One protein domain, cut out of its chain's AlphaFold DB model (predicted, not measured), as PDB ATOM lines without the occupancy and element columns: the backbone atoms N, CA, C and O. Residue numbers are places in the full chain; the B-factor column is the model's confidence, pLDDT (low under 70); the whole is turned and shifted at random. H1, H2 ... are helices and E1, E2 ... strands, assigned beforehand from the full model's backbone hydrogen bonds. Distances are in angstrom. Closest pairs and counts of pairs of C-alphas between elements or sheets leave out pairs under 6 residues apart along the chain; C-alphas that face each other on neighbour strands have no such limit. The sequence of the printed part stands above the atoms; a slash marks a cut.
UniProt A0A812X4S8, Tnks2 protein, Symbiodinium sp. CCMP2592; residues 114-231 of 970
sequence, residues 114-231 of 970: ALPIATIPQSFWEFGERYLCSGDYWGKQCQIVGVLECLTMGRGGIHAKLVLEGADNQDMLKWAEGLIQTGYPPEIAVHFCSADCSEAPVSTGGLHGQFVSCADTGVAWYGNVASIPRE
ATOM      1  N   ALA A 114      -4.933   5.040 -12.750       94.62
ATOM      2  CA  ALA A 114      -6.165   5.424 -13.427       94.62
ATOM      3  C   ALA A 114      -7.345   5.326 -12.450       94.62
ATOM      4  O   ALA A 114      -7.442   4.360 -11.690       94.62
ATOM      5  N   LEU A 115      -8.246   6.309 -12.473       95.94
ATOM      6  CA  LEU A 115      -9.520   6.276 -11.751       95.94
ATOM      7  C   LEU A 115     -10.694   6.397 -12.739       95.94
ATOM      8  O   LEU A 115     -10.568   7.124 -13.728       95.94
ATOM      9  N   PRO A 116     -11.837   5.722 -12.497       96.62
ATOM     10  CA  PRO A 116     -13.019   5.866 -13.343       96.62
ATOM     11  C   PRO A 116     -13.524   7.310 -13.318       96.62
ATOM     12  O   PRO A 116     -13.770   7.862 -12.244       96.62
ATOM     13  N   ILE A 117     -13.701   7.927 -14.486       96.06
ATOM     14  CA  ILE A 117     -13.872   9.382 -14.609       96.06
ATOM     15  C   ILE A 117     -15.136   9.893 -13.890       96.06
ATOM     16  O   ILE A 117     -15.120  10.960 -13.286       96.06
ATOM     17  N   ALA A 118     -16.201   9.083 -13.856       94.81
ATOM     18  CA  ALA A 118     -17.453   9.382 -13.158       94.81
ATOM     19  C   ALA A 118     -17.407   9.176 -11.625       94.81
ATOM     20  O   ALA A 118     -18.391   9.458 -10.946       94.81
ATOM     21  N   THR A 119     -16.291   8.695 -11.062       94.31
ATOM     22  CA  THR A 119     -16.091   8.559  -9.596       94.31
ATOM     23  C   THR A 119     -15.301   9.717  -8.978       94.31
ATOM     24  O   THR A 119     -14.999   9.706  -7.783       94.31
ATOM     25  N   ILE A 120     -14.940  10.707  -9.793       93.06
ATOM     26  CA  ILE A 120     -14.038  11.797  -9.431       93.06
ATOM     27  C   ILE A 120     -14.860  13.073  -9.199       93.06
ATOM     28  O   ILE A 120     -15.654  13.446 -10.067       93.06
ATOM     29  N   PRO A 121     -14.698  13.760  -8.053       93.31
ATOM     30  CA  PRO A 121     -15.448  14.971  -7.751       93.31
ATOM     31  C   PRO A 121     -15.025  16.123  -8.663       93.31
ATOM     32  O   PRO A 121     -13.896  16.183  -9.148       93.31
ATOM     33  N   GLN A 122     -15.918  17.097  -8.840       91.62
ATOM     34  CA  GLN A 122     -15.654  18.270  -9.676       91.62
ATOM     35  C   GLN A 122     -14.422  19.077  -9.211       91.62
ATOM     36  O   GLN A 122     -13.748  19.678 -10.040       91.62
ATOM     37  N   SER A 123     -14.087  19.037  -7.918       91.75
ATOM     38  CA  SER A 123     -12.927  19.715  -7.318       91.75
ATOM     39  C   SER A 123     -11.553  19.169  -7.731       91.75
ATOM     40  O   SER A 123     -10.555  19.820  -7.456       91.75
ATOM     41  N   PHE A 124     -11.478  18.010  -8.390       93.38
ATOM     42  CA  PHE A 124     -10.228  17.457  -8.940       93.38
ATOM     43  C   PHE A 124      -9.796  18.120 -10.269       93.38
ATOM     44  O   PHE A 124      -8.681  17.918 -10.754       93.38
ATOM     45  N   TRP A 125     -10.701  18.869 -10.902       93.94
ATOM     46  CA  TRP A 125     -10.555  19.346 -12.273       93.94
ATOM     47  C   TRP A 125     -10.143  20.824 -12.304       93.94
ATOM     48  O   TRP A 125     -10.981  21.722 -12.236       93.94
ATOM     49  N   GLU A 126      -8.837  21.065 -12.416       94.44
ATOM     50  CA  GLU A 126      -8.208  22.386 -12.457       94.44
ATOM     51  C   GLU A 126      -8.120  22.892 -13.910       94.44
ATOM     52  O   GLU A 126      -7.645  22.193 -14.810       94.44
ATOM     53  N   PHE A 127      -8.589  24.116 -14.176       95.44
ATOM     54  CA  PHE A 127      -8.513  24.706 -15.518       95.44
ATOM     55  C   PHE A 127      -7.062  25.037 -15.886       95.44
ATOM     56  O   PHE A 127      -6.337  25.649 -15.105       95.44
ATOM     57  N   GLY A 128      -6.643  24.651 -17.092       94.94
ATOM     58  CA  GLY A 128      -5.259  24.764 -17.555       94.94
ATOM     59  C   GLY A 128      -4.366  23.557 -17.235       94.94
ATOM     60  O   GLY A 128      -3.288  23.457 -17.822       94.94
ATOM     61  N   GLU A 129      -4.798  22.618 -16.386       94.62
ATOM     62  CA  GLU A 129      -4.063  21.367 -16.147       94.62
ATOM     63  C   GLU A 129      -4.313  20.314 -17.242       94.62
ATOM     64  O   GLU A 129      -5.290  20.366 -18.003       94.62
ATOM     65  N   ARG A 130      -3.380  19.358 -17.343       95.00
ATOM     66  CA  ARG A 130      -3.367  18.300 -18.369       95.00
ATOM     67  C   ARG A 130      -3.932  16.986 -17.849       95.00
ATOM     68  O   ARG A 130      -3.454  16.452 -16.850       95.00
ATOM     69  N   TYR A 131      -4.847  16.394 -18.610       95.88
ATOM     70  CA  TYR A 131      -5.488  15.128 -18.256       95.88
ATOM     71  C   TYR A 131      -5.289  14.072 -19.349       95.88
ATOM     72  O   TYR A 131      -5.619  14.312 -20.511       95.88
ATOM     73  N   LEU A 132      -4.787  12.886 -18.970       97.00
ATOM     74  CA  LEU A 132      -4.830  11.685 -19.814       97.00
ATOM     75  C   LEU A 132      -6.181  10.994 -19.599       97.00
ATOM     76  O   LEU A 132      -6.375  10.323 -18.583       97.00
ATOM     77  N   CYS A 133      -7.102  11.148 -20.548       97.25
ATOM     78  CA  CYS A 133      -8.402  10.475 -20.535       97.25
ATOM     79  C   CYS A 133      -8.387   9.265 -21.476       97.25
ATOM     80  O   CYS A 133      -7.900   9.368 -22.603       97.25
ATOM     81  N   SER A 134      -8.959   8.141 -21.047       97.12
ATOM     82  CA  SER A 134      -9.212   6.974 -21.900       97.12
ATOM     83  C   SER A 134     -10.705   6.674 -21.997       97.12
ATOM     84  O   SER A 134     -11.469   6.932 -21.062       97.12
ATOM     85  N   GLY A 135     -11.140   6.160 -23.146       96.44
ATOM     86  CA  GLY A 135     -12.554   5.909 -23.408       96.44
ATOM     87  C   GLY A 135     -12.871   5.582 -24.864       96.44
ATOM     88  O   GLY A 135     -11.968   5.412 -25.685       96.44
ATOM     89  N   ASP A 136     -14.161   5.523 -25.194       95.62
ATOM     90  CA  ASP A 136     -14.626   5.180 -26.542       95.62
ATOM     91  C   ASP A 136     -14.869   6.416 -27.414       95.62
ATOM     92  O   ASP A 136     -15.654   7.305 -27.077       95.62
ATOM     93  N   TYR A 137     -14.241   6.441 -28.589       95.62
ATOM     94  CA  TYR A 137     -14.522   7.384 -29.667       95.62
ATOM     95  C   TYR A 137     -15.042   6.606 -30.880       95.62
ATOM     96  O   TYR A 137     -14.328   5.782 -31.455       95.62
ATOM     97  N   TRP A 138     -16.313   6.823 -31.237       92.69
ATOM     98  CA  TRP A 138     -17.030   6.076 -32.287       92.69
ATOM     99  C   TRP A 138     -16.905   4.541 -32.138       92.69
ATOM    100  O   TRP A 138     -16.640   3.823 -33.105       92.69
ATOM    101  N   GLY A 139     -17.052   4.032 -30.908       92.50
ATOM    102  CA  GLY A 139     -16.948   2.600 -30.596       92.50
ATOM    103  C   GLY A 139     -15.531   2.013 -30.672       92.50
ATOM    104  O   GLY A 139     -15.378   0.793 -30.663       92.50
ATOM    105  N   LYS A 140     -14.492   2.855 -30.765       94.62
ATOM    106  CA  LYS A 140     -13.088   2.455 -30.622       94.62
ATOM    107  C   LYS A 140     -12.533   2.997 -29.310       94.62
ATOM    108  O   LYS A 140     -12.529   4.213 -29.116       94.62
ATOM    109  N   GLN A 141     -11.975   2.119 -28.484       95.62
ATOM    110  CA  GLN A 141     -11.124   2.526 -27.368       95.62
ATOM    111  C   GLN A 141      -9.963   3.391 -27.869       95.62
ATOM    112  O   GLN A 141      -9.377   3.127 -28.926       95.62
ATOM    113  N   CYS A 142      -9.658   4.440 -27.115       96.94
ATOM    114  CA  CYS A 142      -8.583   5.380 -27.389       96.94
ATOM    115  C   CYS A 142      -8.144   6.103 -26.113       96.94
ATOM    116  O   CYS A 142      -8.829   6.087 -25.085       96.94
ATOM    117  N   GLN A 143      -6.992   6.753 -26.206       97.56
ATOM    118  CA  GLN A 143      -6.400   7.584 -25.174       97.56
ATOM    119  C   GLN A 143      -6.075   8.964 -25.746       97.56
ATOM    120  O   GLN A 143      -5.543   9.090 -26.852       97.56
ATOM    121  N   ILE A 144      -6.384  10.001 -24.969       97.56
ATOM    122  CA  ILE A 144      -6.148  11.398 -25.331       97.56
ATOM    123  C   ILE A 144      -5.435  12.137 -24.206       97.56
ATOM    124  O   ILE A 144      -5.725  11.917 -23.032       97.56
ATOM    125  N   VAL A 145      -4.556  13.066 -24.570       97.75
ATOM    126  CA  VAL A 145      -4.011  14.074 -23.658       97.75
ATOM    127  C   VAL A 145      -4.470  15.438 -24.134       97.75
ATOM    128  O   VAL A 145      -4.298  15.791 -25.303       97.75
ATOM    129  N   GLY A 146      -5.051  16.211 -23.223       97.12
ATOM    130  CA  GLY A 146      -5.446  17.583 -23.495       97.12
ATOM    131  C   GLY A 146      -5.509  18.439 -22.238       97.12
ATOM    132  O   GLY A 146      -5.571  17.930 -21.116       97.12
ATOM    133  N   VAL A 147      -5.485  19.749 -22.459       96.69
ATOM    134  CA  VAL A 147      -5.588  20.779 -21.421       96.69
ATOM    135  C   VAL A 147      -7.060  21.069 -21.145       96.69
ATOM    136  O   VAL A 147      -7.818  21.302 -22.090       96.69
ATOM    137  N   LEU A 148      -7.475  21.072 -19.875       97.25
ATOM    138  CA  LEU A 148      -8.855  21.383 -19.498       97.25
ATOM    139  C   LEU A 148      -9.155  22.876 -19.675       97.25
ATOM    140  O   LEU A 148      -8.596  23.718 -18.977       97.25
ATOM    141  N   GLU A 149     -10.087  23.195 -20.569       97.12
ATOM    142  CA  GLU A 149     -10.543  24.565 -20.813       97.12
ATOM    143  C   GLU A 149     -11.801  24.898 -20.006       97.12
ATOM    144  O   GLU A 149     -11.866  25.938 -19.355       97.12
ATOM    145  N   CYS A 150     -12.811  24.021 -20.029       96.31
ATOM    146  CA  CYS A 150     -14.018  24.200 -19.227       96.31
ATOM    147  C   CYS A 150     -14.705  22.875 -18.874       96.31
ATOM    148  O   CYS A 150     -14.546  21.856 -19.549       96.31
ATOM    149  N   LEU A 151     -15.512  22.912 -17.814       96.81
ATOM    150  CA  LEU A 151     -16.456  21.860 -17.449       96.81
ATOM    151  C   LEU A 151     -17.878  22.359 -17.686       96.81
ATOM    152  O   LEU A 151     -18.209  23.498 -17.357       96.81
ATOM    153  N   THR A 152     -18.733  21.492 -18.216       95.19
ATOM    154  CA  THR A 152     -20.153  21.783 -18.436       95.19
ATOM    155  C   THR A 152     -21.014  20.634 -17.926       95.19
ATOM    156  O   THR A 152     -20.687  19.467 -18.130       95.19
ATOM    157  N   MET A 153     -22.119  20.953 -17.254       93.69
ATOM    158  CA  MET A 153     -23.093  19.964 -16.784       93.69
ATOM    159  C   MET A 153     -24.334  20.029 -17.679       93.69
ATOM    160  O   MET A 153     -25.069  21.015 -17.669       93.69
ATOM    161  N   GLY A 154     -24.526  18.994 -18.493       88.38
ATOM    162  CA  GLY A 154     -25.634  18.858 -19.435       88.38
ATOM    163  C   GLY A 154     -26.653  17.806 -18.996       88.38
ATOM    164  O   GLY A 154     -26.518  17.171 -17.954       88.38
ATOM    165  N   ARG A 155     -27.674  17.569 -19.831       85.94
ATOM    166  CA  ARG A 155     -28.686  16.524 -19.570       85.94
ATOM    167  C   ARG A 155     -28.129  15.094 -19.626       85.94
ATOM    168  O   ARG A 155     -28.732  14.215 -19.025       85.94
ATOM    169  N   GLY A 156     -27.016  14.873 -20.331       86.31
ATOM    170  CA  GLY A 156     -26.333  13.575 -20.388       86.31
ATOM    171  C   GLY A 156     -25.368  13.319 -19.223       86.31
ATOM    172  O   GLY A 156     -24.968  12.180 -19.009       86.31
ATOM    173  N   GLY A 157     -24.977  14.351 -18.467       92.00
ATOM    174  CA  GLY A 157     -23.966  14.264 -17.411       92.00
ATOM    175  C   GLY A 157     -22.965  15.419 -17.462       92.00
ATOM    176  O   GLY A 157     -23.269  16.502 -17.965       92.00
ATOM    177  N   ILE A 158     -21.764  15.189 -16.930       95.19
ATOM    178  CA  ILE A 158     -20.659  16.155 -16.964       95.19
ATOM    179  C   ILE A 158     -19.854  15.952 -18.254       95.19
ATOM    180  O   ILE A 158     -19.577  14.820 -18.649       95.19
ATOM    181  N   HIS A 159     -19.476  17.050 -18.905       96.31
ATOM    182  CA  HIS A 159     -18.598  17.065 -20.069       96.31
ATOM    183  C   HIS A 159     -17.422  18.022 -19.833       96.31
ATOM    184  O   HIS A 159     -17.633  19.212 -19.578       96.31
ATOM    185  N   ALA A 160     -16.195  17.521 -19.970       97.25
ATOM    186  CA  ALA A 160     -14.980  18.332 -20.019       97.25
ATOM    187  C   ALA A 160     -14.656  18.732 -21.461       97.25
ATOM    188  O   ALA A 160     -14.618  17.880 -22.347       97.25
ATOM    189  N   LYS A 161     -14.390  20.016 -21.703       97.50
ATOM    190  CA  LYS A 161     -13.830  20.519 -22.961       97.50
ATOM    191  C   LYS A 161     -12.311  20.514 -22.829       97.50
ATOM    192  O   LYS A 161     -11.766  21.288 -22.040       97.50
ATOM    193  N   LEU A 162     -11.645  19.623 -23.562       97.62
ATOM    194  CA  LEU A 162     -10.188  19.538 -23.605       97.62
ATOM    195  C   LEU A 162      -9.662  20.113 -24.923       97.62
ATOM    196  O   LEU A 162     -10.151  19.760 -25.998       97.62
ATOM    197  N   VAL A 163      -8.619  20.940 -24.854       97.50
ATOM    198  CA  VAL A 163      -7.804  21.290 -26.024       97.50
ATOM    199  C   VAL A 163      -6.799  20.159 -26.237       97.50
ATOM    200  O   VAL A 163      -5.933  19.934 -25.392       97.50
ATOM    201  N   LEU A 164      -6.941  19.416 -27.335       97.56
ATOM    202  CA  LEU A 164      -6.198  18.183 -27.592       97.56
ATOM    203  C   LEU A 164      -4.722  18.459 -27.942       97.56
ATOM    204  O   LEU A 164      -4.420  19.146 -28.918       97.56
ATOM    205  N   GLU A 165      -3.801  17.873 -27.178       97.50
ATOM    206  CA  GLU A 165      -2.349  17.927 -27.420       97.50
ATOM    207  C   GLU A 165      -1.807  16.641 -28.057       97.50
ATOM    208  O   GLU A 165      -0.867  16.696 -28.857       97.50
ATOM    209  N   GLY A 166      -2.450  15.500 -27.788       97.56
ATOM    210  CA  GLY A 166      -2.124  14.229 -28.424       97.56
ATOM    211  C   GLY A 166      -3.232  13.186 -28.319       97.56
ATOM    212  O   GLY A 166      -4.048  13.222 -27.399       97.56
ATOM    213  N   ALA A 167      -3.245  12.243 -29.260       97.75
ATOM    214  CA  ALA A 167      -4.142  11.085 -29.261       97.75
ATOM    215  C   ALA A 167      -3.444   9.839 -29.830       97.75
ATOM    216  O   ALA A 167      -2.646   9.944 -30.766       97.75
ATOM    217  N   ASP A 168      -3.769   8.653 -29.315       97.38
ATOM    218  CA  ASP A 168      -3.288   7.378 -29.874       97.38
ATOM    219  C   ASP A 168      -4.023   6.974 -31.173       97.38
ATOM    220  O   ASP A 168      -3.466   6.296 -32.042       97.38
ATOM    221  N   ASN A 169      -5.272   7.416 -31.329       96.75
ATOM    222  CA  ASN A 169      -6.190   6.949 -32.359       96.75
ATOM    223  C   ASN A 169      -6.060   7.734 -33.676       96.75
ATOM    224  O   ASN A 169      -6.327   8.935 -33.751       96.75
ATOM    225  N   GLN A 170      -5.732   7.022 -34.760       96.38
ATOM    226  CA  GLN A 170      -5.471   7.623 -36.072       96.38
ATOM    227  C   GLN A 170      -6.665   8.378 -36.683       96.38
ATOM    228  O   GLN A 170      -6.454   9.282 -37.490       96.38
ATOM    229  N   ASP A 171      -7.908   8.027 -36.352       95.38
ATOM    230  CA  ASP A 171      -9.079   8.732 -36.891       95.38
ATOM    231  C   ASP A 171      -9.326  10.049 -36.148       95.38
ATOM    232  O   ASP A 171      -9.658  11.056 -36.774       95.38
ATOM    233  N   MET A 172      -9.034  10.084 -34.843       95.81
ATOM    234  CA  MET A 172      -9.028  11.322 -34.067       95.81
ATOM    235  C   MET A 172      -7.880  12.255 -34.486       95.81
ATOM    236  O   MET A 172      -8.078  13.464 -34.565       95.81
ATOM    237  N   LEU A 173      -6.711  11.710 -34.854       96.50
ATOM    238  CA  LEU A 173      -5.610  12.501 -35.421       96.50
ATOM    239  C   LEU A 173      -6.005  13.198 -36.732       96.50
ATOM    240  O   LEU A 173      -5.751  14.389 -36.874       96.50
ATOM    241  N   LYS A 174      -6.692  12.503 -37.652       96.12
ATOM    242  CA  LYS A 174      -7.206  13.100 -38.907       96.12
ATOM    243  C   LYS A 174      -8.250  14.192 -38.640       96.12
ATOM    244  O   LYS A 174      -8.280  15.205 -39.333       96.12
ATOM    245  N   TRP A 175      -9.114  13.987 -37.645       95.81
ATOM    246  CA  TRP A 175     -10.105  14.980 -37.218       95.81
ATOM    247  C   TRP A 175      -9.432  16.241 -36.647       95.81
ATOM    248  O   TRP A 175      -9.748  17.353 -37.074       95.81
ATOM    249  N   ALA A 176      -8.447  16.071 -35.760       96.56
ATOM    250  CA  ALA A 176      -7.680  17.170 -35.182       96.56
ATOM    251  C   ALA A 176      -6.846  17.914 -36.242       96.56
ATOM    252  O   ALA A 176      -6.808  19.144 -36.244       96.56
ATOM    253  N   GLU A 177      -6.247  17.186 -37.190       96.56
ATOM    254  CA  GLU A 177      -5.552  17.757 -38.345       96.56
ATOM    255  C   GLU A 177      -6.483  18.654 -39.177       96.56
ATOM    256  O   GLU A 177      -6.115  19.781 -39.503       96.56
ATOM    257  N   GLY A 178      -7.715  18.212 -39.460       95.44
ATOM    258  CA  GLY A 178      -8.706  19.008 -40.190       95.44
ATOM    259  C   GLY A 178      -9.116  20.305 -39.475       95.44
ATOM    260  O   GLY A 178      -9.269  21.350 -40.118       95.44
ATOM    261  N   LEU A 179      -9.243  20.281 -38.143       94.69
ATOM    262  CA  LEU A 179      -9.480  21.493 -37.345       94.69
ATOM    263  C   LEU A 179      -8.269  22.438 -37.385       94.69
ATOM    264  O   LEU A 179      -8.419  23.629 -37.662       94.69
ATOM    265  N   ILE A 180      -7.058  21.901 -37.228       95.38
ATOM    266  CA  ILE A 180      -5.814  22.680 -37.276       95.38
ATOM    267  C   ILE A 180      -5.597  23.318 -38.660       95.38
ATOM    268  O   ILE A 180      -5.275  24.505 -38.740       95.38
ATOM    269  N   GLN A 181      -5.833  22.583 -39.752       93.25
ATOM    270  CA  GLN A 181      -5.743  23.099 -41.127       93.25
ATOM    271  C   GLN A 181      -6.792  24.187 -41.422       93.25
ATOM    272  O   GLN A 181      -6.517  25.126 -42.174       93.25
ATOM    273  N   THR A 182      -7.979  24.112 -40.808       91.62
ATOM    274  CA  THR A 182      -8.997  25.179 -40.894       91.62
ATOM    275  C   THR A 182      -8.736  26.356 -39.946       91.62
ATOM    276  O   THR A 182      -9.416  27.378 -40.043       91.62
ATOM    277  N   GLY A 183      -7.704  26.271 -39.098       91.25
ATOM    278  CA  GLY A 183      -7.269  27.336 -38.197       91.25
ATOM    279  C   GLY A 183      -7.996  27.374 -36.851       91.25
ATOM    280  O   GLY A 183      -7.872  28.380 -36.151       91.25
ATOM    281  N   TYR A 184      -8.721  26.313 -36.492       92.88
ATOM    282  CA  TYR A 184      -9.381  26.150 -35.196       92.88
ATOM    283  C   TYR A 184      -8.529  25.290 -34.242       92.88
ATOM    284  O   TYR A 184      -7.787  24.414 -34.696       92.88
ATOM    285  N   PRO A 185      -8.610  25.508 -32.917       94.69
ATOM    286  CA  PRO A 185      -8.059  24.568 -31.944       94.69
ATOM    287  C   PRO A 185      -8.783  23.204 -32.021       94.69
ATOM    288  O   PRO A 185      -9.991  23.166 -32.274       94.69
ATOM    289  N   PRO A 186      -8.080  22.078 -31.795       96.69
ATOM    290  CA  PRO A 186      -8.678  20.743 -31.765       96.69
ATOM    291  C   PRO A 186      -9.378  20.498 -30.414       96.69
ATOM    292  O   PRO A 186      -8.857  19.828 -29.526       96.69
ATOM    293  N   GLU A 187     -10.550  21.101 -30.236       96.69
ATOM    294  CA  GLU A 187     -11.342  21.029 -29.003       96.69
ATOM    295  C   GLU A 187     -12.227  19.776 -28.987       96.69
ATOM    296  O   GLU A 187     -13.122  19.637 -29.824       96.69
ATOM    297  N   ILE A 188     -12.010  18.868 -28.030       97.19
ATOM    298  CA  ILE A 188     -12.813  17.649 -27.863       97.19
ATOM    299  C   ILE A 188     -13.626  17.694 -26.566       97.19
ATOM    300  O   ILE A 188     -13.120  18.049 -25.501       97.19
ATOM    301  N   ALA A 189     -14.901  17.310 -26.651       96.81
ATOM    302  CA  ALA A 189     -15.744  17.089 -25.483       96.81
ATOM    303  C   ALA A 189     -15.556  15.656 -24.962       96.81
ATOM    304  O   ALA A 189     -15.786  14.694 -25.697       96.81
ATOM    305  N   VAL A 190     -15.177  15.511 -23.695       97.38
ATOM    306  CA  VAL A 190     -15.091  14.238 -22.970       97.38
ATOM    307  C   VAL A 190     -16.304  14.120 -22.059       97.38
ATOM    308  O   VAL A 190     -16.414  14.850 -21.077       97.38
ATOM    309  N   HIS A 191     -17.231  13.222 -22.383       96.62
ATOM    310  CA  HIS A 191     -18.381  12.900 -21.536       96.62
ATOM    311  C   HIS A 191     -17.958  11.952 -20.413       96.62
ATOM    312  O   HIS A 191     -17.313  10.936 -20.670       96.62
ATOM    313  N   PHE A 192     -18.304  12.285 -19.168       95.94
ATOM    314  CA  PHE A 192     -17.943  11.492 -17.994       95.94
ATOM    315  C   PHE A 192     -18.928  10.331 -17.837       95.94
ATOM    316  O   PHE A 192     -19.995  10.481 -17.235       95.94
ATOM    317  N   CYS A 193     -18.585   9.177 -18.403       91.38
ATOM    318  CA  CYS A 193     -19.497   8.045 -18.478       91.38
ATOM    319  C   CYS A 193     -19.559   7.269 -17.163       91.38
ATOM    320  O   CYS A 193     -18.536   6.868 -16.604       91.38
ATOM    321  N   SER A 194     -20.778   6.966 -16.713       89.25
ATOM    322  CA  SER A 194     -21.006   5.753 -15.930       89.25
ATOM    323  C   SER A 194     -20.707   4.519 -16.795       89.25
ATOM    324  O   SER A 194     -20.746   4.589 -18.025       89.25
ATOM    325  N   ALA A 195     -20.439   3.375 -16.159       83.94
ATOM    326  CA  ALA A 195     -20.166   2.117 -16.865       83.94
ATOM    327  C   ALA A 195     -21.296   1.716 -17.840       83.94
ATOM    328  O   ALA A 195     -21.031   1.130 -18.886       83.94
ATOM    329  N   ASP A 196     -22.538   2.098 -17.530       84.00
ATOM    330  CA  ASP A 196     -23.749   1.770 -18.288       84.00
ATOM    331  C   ASP A 196     -24.200   2.900 -19.248       84.00
ATOM    332  O   ASP A 196     -25.395   3.072 -19.512       84.00
ATOM    333  N   CYS A 197     -23.273   3.726 -19.752       87.81
ATOM    334  CA  CYS A 197     -23.598   4.846 -20.642       87.81
ATOM    335  C   CYS A 197     -24.154   4.375 -22.003       87.81
ATOM    336  O   CYS A 197     -23.418   4.073 -22.942       87.81
ATOM    337  N   SER A 198     -25.483   4.371 -22.136       86.44
ATOM    338  CA  SER A 198     -26.191   3.917 -23.347       86.44
ATOM    339  C   SER A 198     -25.879   4.695 -24.641       86.44
ATOM    340  O   SER A 198     -26.157   4.193 -25.730       86.44
ATOM    341  N   GLU A 199     -25.283   5.888 -24.552       83.94
ATOM    342  CA  GLU A 199     -24.892   6.700 -25.716       83.94
ATOM    343  C   GLU A 199     -23.471   6.392 -26.232       83.94
ATOM    344  O   GLU A 199     -23.119   6.818 -27.338       83.94
ATOM    345  N   ALA A 200     -22.669   5.626 -25.477       79.31
ATOM    346  CA  ALA A 200     -21.264   5.337 -25.779       79.31
ATOM    347  C   ALA A 200     -20.980   4.776 -27.190       79.31
ATOM    348  O   ALA A 200     -20.057   5.269 -27.845       79.31
ATOM    349  N   PRO A 201     -21.763   3.819 -27.733       73.81
ATOM    350  CA  PRO A 201     -21.510   3.299 -29.076       73.81
ATOM    351  C   PRO A 201     -22.063   4.182 -30.211       73.81
ATOM    352  O   PRO A 201     -21.911   3.811 -31.374       73.81
ATOM    353  N   VAL A 202     -22.730   5.313 -29.917       73.25
ATOM    354  CA  VAL A 202     -23.506   6.076 -30.922       73.25
ATOM    355  C   VAL A 202     -23.154   7.566 -31.001       73.25
ATOM    356  O   VAL A 202     -23.379   8.168 -32.052       73.25
ATOM    357  N   SER A 203     -22.622   8.202 -29.947       72.12
ATOM    358  CA  SER A 203     -22.405   9.657 -30.011       72.12
ATOM    359  C   SER A 203     -21.333  10.044 -31.043       72.12
ATOM    360  O   SER A 203     -20.242   9.477 -31.128       72.12
ATOM    361  N   THR A 204     -21.671  11.032 -31.871       70.81
ATOM    362  CA  THR A 204     -20.896  11.407 -33.060       70.81
ATOM    363  C   THR A 204     -19.923  12.564 -32.816       70.81
ATOM    364  O   THR A 204     -19.325  13.048 -33.773       70.81
ATOM    365  N   GLY A 205     -19.789  13.052 -31.577       79.69
ATOM    366  CA  GLY A 205     -19.217  14.377 -31.290       79.69
ATOM    367  C   GLY A 205     -18.318  14.500 -30.056       79.69
ATOM    368  O   GLY A 205     -18.032  15.624 -29.653       79.69
ATOM    369  N   GLY A 206     -17.878  13.398 -29.446       93.69
ATOM    370  CA  GLY A 206     -17.004  13.447 -28.272       93.69
ATOM    371  C   GLY A 206     -16.388  12.100 -27.905       93.69
ATOM    372  O   GLY A 206     -16.704  11.078 -28.513       93.69
ATOM    373  N   LEU A 207     -15.507  12.120 -26.907       96.44
ATOM    374  CA  LEU A 207     -14.978  10.933 -26.239       96.44
ATOM    375  C   LEU A 207     -15.931  10.518 -25.112       96.44
ATOM    376  O   LEU A 207     -16.256  11.337 -24.252       96.44
ATOM    377  N   HIS A 208     -16.316   9.248 -25.061       96.75
ATOM    378  CA  HIS A 208     -16.959   8.651 -23.888       96.75
ATOM    379  C   HIS A 208     -15.889   8.236 -22.894       96.75
ATOM    380  O   HIS A 208     -15.405   7.106 -22.921       96.75
ATOM    381  N   GLY A 209     -15.465   9.193 -22.068       96.56
ATOM    382  CA  GLY A 209     -14.432   8.987 -21.065       96.56
ATOM    383  C   GLY A 209     -14.875   7.928 -20.062       96.56
ATOM    384  O   GLY A 209     -15.942   8.044 -19.463       96.56
ATOM    385  N   GLN A 210     -14.037   6.914 -19.874       96.56
ATOM    386  CA  GLN A 210     -14.222   5.853 -18.888       96.56
ATOM    387  C   GLN A 210     -13.276   6.055 -17.702       96.56
ATOM    388  O   GLN A 210     -13.702   5.959 -16.552       96.56
ATOM    389  N   PHE A 211     -12.013   6.406 -17.967       96.94
ATOM    390  CA  PHE A 211     -10.998   6.656 -16.942       96.94
ATOM    391  C   PHE A 211     -10.219   7.939 -17.226       96.94
ATOM    392  O   PHE A 211     -10.094   8.381 -18.369       96.94
ATOM    393  N   VAL A 212      -9.636   8.503 -16.172       96.88
ATOM    394  CA  VAL A 212      -8.582   9.518 -16.260       96.88
ATOM    395  C   VAL A 212      -7.394   9.082 -15.407       96.88
ATOM    396  O   VAL A 212      -7.547   8.397 -14.393       96.88
ATOM    397  N   SER A 213      -6.195   9.434 -15.853       95.19
ATOM    398  CA  SER A 213      -4.924   9.064 -15.231       95.19
ATOM    399  C   SER A 213      -3.938  10.232 -15.260       95.19
ATOM    400  O   SER A 213      -4.105  11.188 -16.020       95.19
ATOM    401  N   CYS A 214      -2.910  10.166 -14.412       87.19
ATOM    402  CA  CYS A 214      -1.803  11.118 -14.464       87.19
ATOM    403  C   CYS A 214      -0.996  10.903 -15.757       87.19
ATOM    404  O   CYS A 214      -0.566   9.781 -16.032       87.19
ATOM    405  N   ALA A 215      -0.805  11.960 -16.547       83.25
ATOM    406  CA  ALA A 215      -0.133  11.883 -17.841       83.25
ATOM    407  C   ALA A 215       1.371  11.571 -17.677       83.25
ATOM    408  O   ALA A 215       2.130  12.381 -17.144       83.25
ATOM    409  N   ASP A 216       1.825  10.414 -18.171       83.56
ATOM    410  CA  ASP A 216       3.244  10.050 -18.184       83.56
ATOM    411  C   ASP A 216       3.971  10.645 -19.400       83.56
ATOM    412  O   ASP A 216       3.872  10.149 -20.523       83.56
ATOM    413  N   THR A 217       4.742  11.707 -19.167       81.06
ATOM    414  CA  THR A 217       5.419  12.511 -20.197       81.06
ATOM    415  C   THR A 217       6.398  11.748 -21.101       81.06
ATOM    416  O   THR A 217       6.840  12.303 -22.105       81.06
ATOM    417  N   GLY A 218       6.723  10.485 -20.798       86.50
ATOM    418  CA  GLY A 218       7.516   9.611 -21.669       86.50
ATOM    419  C   GLY A 218       6.769   9.025 -22.881       86.50
ATOM    420  O   GLY A 218       7.404   8.418 -23.745       86.50
ATOM    421  N   VAL A 219       5.442   9.162 -22.971       89.69
ATOM    422  CA  VAL A 219       4.640   8.522 -24.029       89.69
ATOM    423  C   VAL A 219       4.687   9.320 -25.340       89.69
ATOM    424  O   VAL A 219       4.136  10.412 -25.461       89.69
ATOM    425  N   ALA A 220       5.307   8.732 -26.369       90.19
ATOM    426  CA  ALA A 220       5.677   9.410 -27.619       90.19
ATOM    427  C   ALA A 220       4.524  10.042 -28.431       90.19
ATOM    428  O   ALA A 220       4.786  10.889 -29.284       90.19
ATOM    429  N   TRP A 221       3.262   9.656 -28.202       95.44
ATOM    430  CA  TRP A 221       2.112  10.245 -28.898       95.44
ATOM    431  C   TRP A 221       1.523  11.484 -28.204       95.44
ATOM    432  O   TRP A 221       0.763  12.207 -28.836       95.44
ATOM    433  N   TYR A 222       1.893  11.801 -26.958       92.81
ATOM    434  CA  TYR A 222       1.272  12.890 -26.176       92.81
ATOM    435  C   TYR A 222       1.356  14.288 -26.804       92.81
ATOM    436  O   TYR A 222       0.526  15.136 -26.499       92.81
ATOM    437  N   GLY A 223       2.355  14.537 -27.651       93.50
ATOM    438  CA  GLY A 223       2.506  15.796 -28.382       93.50
ATOM    439  C   GLY A 223       2.166  15.695 -29.868       93.50
ATOM    440  O   GLY A 223       2.512  16.608 -30.613       93.50
ATOM    441  N   ASN A 224       1.578  14.593 -30.349       96.81
ATOM    442  CA  ASN A 224       1.448  14.376 -31.791       96.81
ATOM    443  C   ASN A 224       0.468  15.360 -32.455       96.81
ATOM    444  O   ASN A 224       0.815  15.906 -33.500       96.81
ATOM    445  N   VAL A 225      -0.666  15.689 -31.825       96.56
ATOM    446  CA  VAL A 225      -1.598  16.731 -32.301       96.56
ATOM    447  C   VAL A 225      -0.969  18.120 -32.181       96.56
ATOM    448  O   VAL A 225      -1.036  18.907 -33.124       96.56
ATOM    449  N   ALA A 226      -0.274  18.405 -31.077       93.56
ATOM    450  CA  ALA A 226       0.472  19.651 -30.892       93.56
ATOM    451  C   ALA A 226       1.607  19.835 -31.924       93.56
ATOM    452  O   ALA A 226       1.951  20.968 -32.262       93.56
ATOM    453  N   SER A 227       2.161  18.736 -32.451       94.81
ATOM    454  CA  SER A 227       3.202  18.733 -33.487       94.81
ATOM    455  C   SER A 227       2.681  18.897 -34.920       94.81
ATOM    456  O   SER A 227       3.489  19.116 -35.826       94.81
ATOM    457  N   ILE A 228       1.361  18.812 -35.147       95.31
ATOM    458  CA  ILE A 228       0.774  19.011 -36.479       95.31
ATOM    459  C   ILE A 228       1.106  20.441 -36.937       95.31
ATOM    460  O   ILE A 228       0.737  21.408 -36.260       95.31
ATOM    461  N   PRO A 229       1.803  20.614 -38.077       91.12
ATOM    462  CA  PRO A 229       2.232  21.927 -38.522       91.12
ATOM    463  C   PRO A 229       1.006  22.769 -38.874       91.12
ATOM    464  O   PRO A 229       0.323  22.518 -39.865       91.12
ATOM    465  N   ARG A 230       0.746  23.805 -38.070       87.25
ATOM    466  CA  ARG A 230      -0.274  24.810 -38.378       87.25
ATOM    467  C   ARG A 230       0.127  25.506 -39.677       87.25
ATOM    468  O   ARG A 230       1.059  26.313 -39.674       87.25
ATOM    469  N   GLU A 231      -0.539  25.184 -40.789       74.12
ATOM    470  CA  GLU A 231      -0.289  25.880 -42.050       74.12
ATOM    471  C   GLU A 231      -0.445  27.384 -41.822       74.12
ATOM    472  O   GLU A 231      -1.454  27.853 -41.286       74.12
TER     473      GLU A 231
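This is residues 114 to 231 of the 970 residues of the protein "Tnks2 protein" of Symbiodinium sp. CCMP2592 (UniProt A0A812X4S8). The domain is a small closed barrel of five strands, E2 to E6, with one helix, H1, packed on its outside and a short strand, E1, paired onto E6. Three long stretches have no named element: residues 117 to 129, residues 193 to 205, and residues 214 to 231, whose C-alphas lie 12 to 24 A from the mean of all C-alphas. The printed part has 118 residues with one named helix and six named strands, in the chain order E1 E2 E3 E4 H1 E5 E6; the ring is mixed, and the class is mixed, helices and strands. The whole is compact, with a radius of gyration of the C-alphas of 13.4 A, and spans 39 by 28 by 22 A.

Start with E3, residues 140 to 154, which bends by 114 degrees at residue 147. On one side of it is E2, residues 130 to 137, an antiparallel hairpin with it; look at N 133 and O 144, 2.9 A apart. On the other side is E4, residues 157 to 167, again a hairpin, with N 149 and O 161 at 2.9 A. E2, E3 and E4 make a meander, each strand the antiparallel neighbour of the one before. E5, residues 187 to 192, is antiparallel to E4, with N 190 and O 160 at 2.8 A. E6, residues 206 to 213, is parallel to E5, with N 191 and O 207 at 2.8 A. E6 closes the ring antiparallel to E2, with N 210 and O 134 at 2.8 A. E1, residues 114 to 116, is antiparallel to E6, with N 115 and O 212 at 2.9 A, and is apart from E3, E4 and E5. H1, residues 170 to 182, is on the barrel, outside it, at a height over the sheet of 9.9 A. It lies only just over E3 and E5, with 3 of its C-alphas falling on each, and runs along the strands, at 26 degrees to E3 on the local plane. The closest C-alphas of E4 and H1 are those of Ala 167 and Leu 173, 6.5 A apart. In H1 every O i to N i+4 pair is within hydrogen-bond range.

Find C-alpha 140 at (-13.088, 2.455, -30.622); from there E3 runs 23.5 A to C-alpha 154. E4 measures 23.3 A, E2 19.3 A, E6 18.3 A, E5 16.0 A and E1 6.9 A. H1 begins at C-alpha 170, (-5.471, 7.623, -36.072), and runs 18.5 A. E6 ends at C-alpha 213, (-4.924, 9.064, -15.231).

The two C-alphas farthest apart are those of Asp 196 and Glu 231, at 41.2 A. The printed part has no cut. The links E1 to E2 and E5 to E6 are long, 13 residues each. The mean pLDDT of the printed part is 92.9, and no printed residue is under 70.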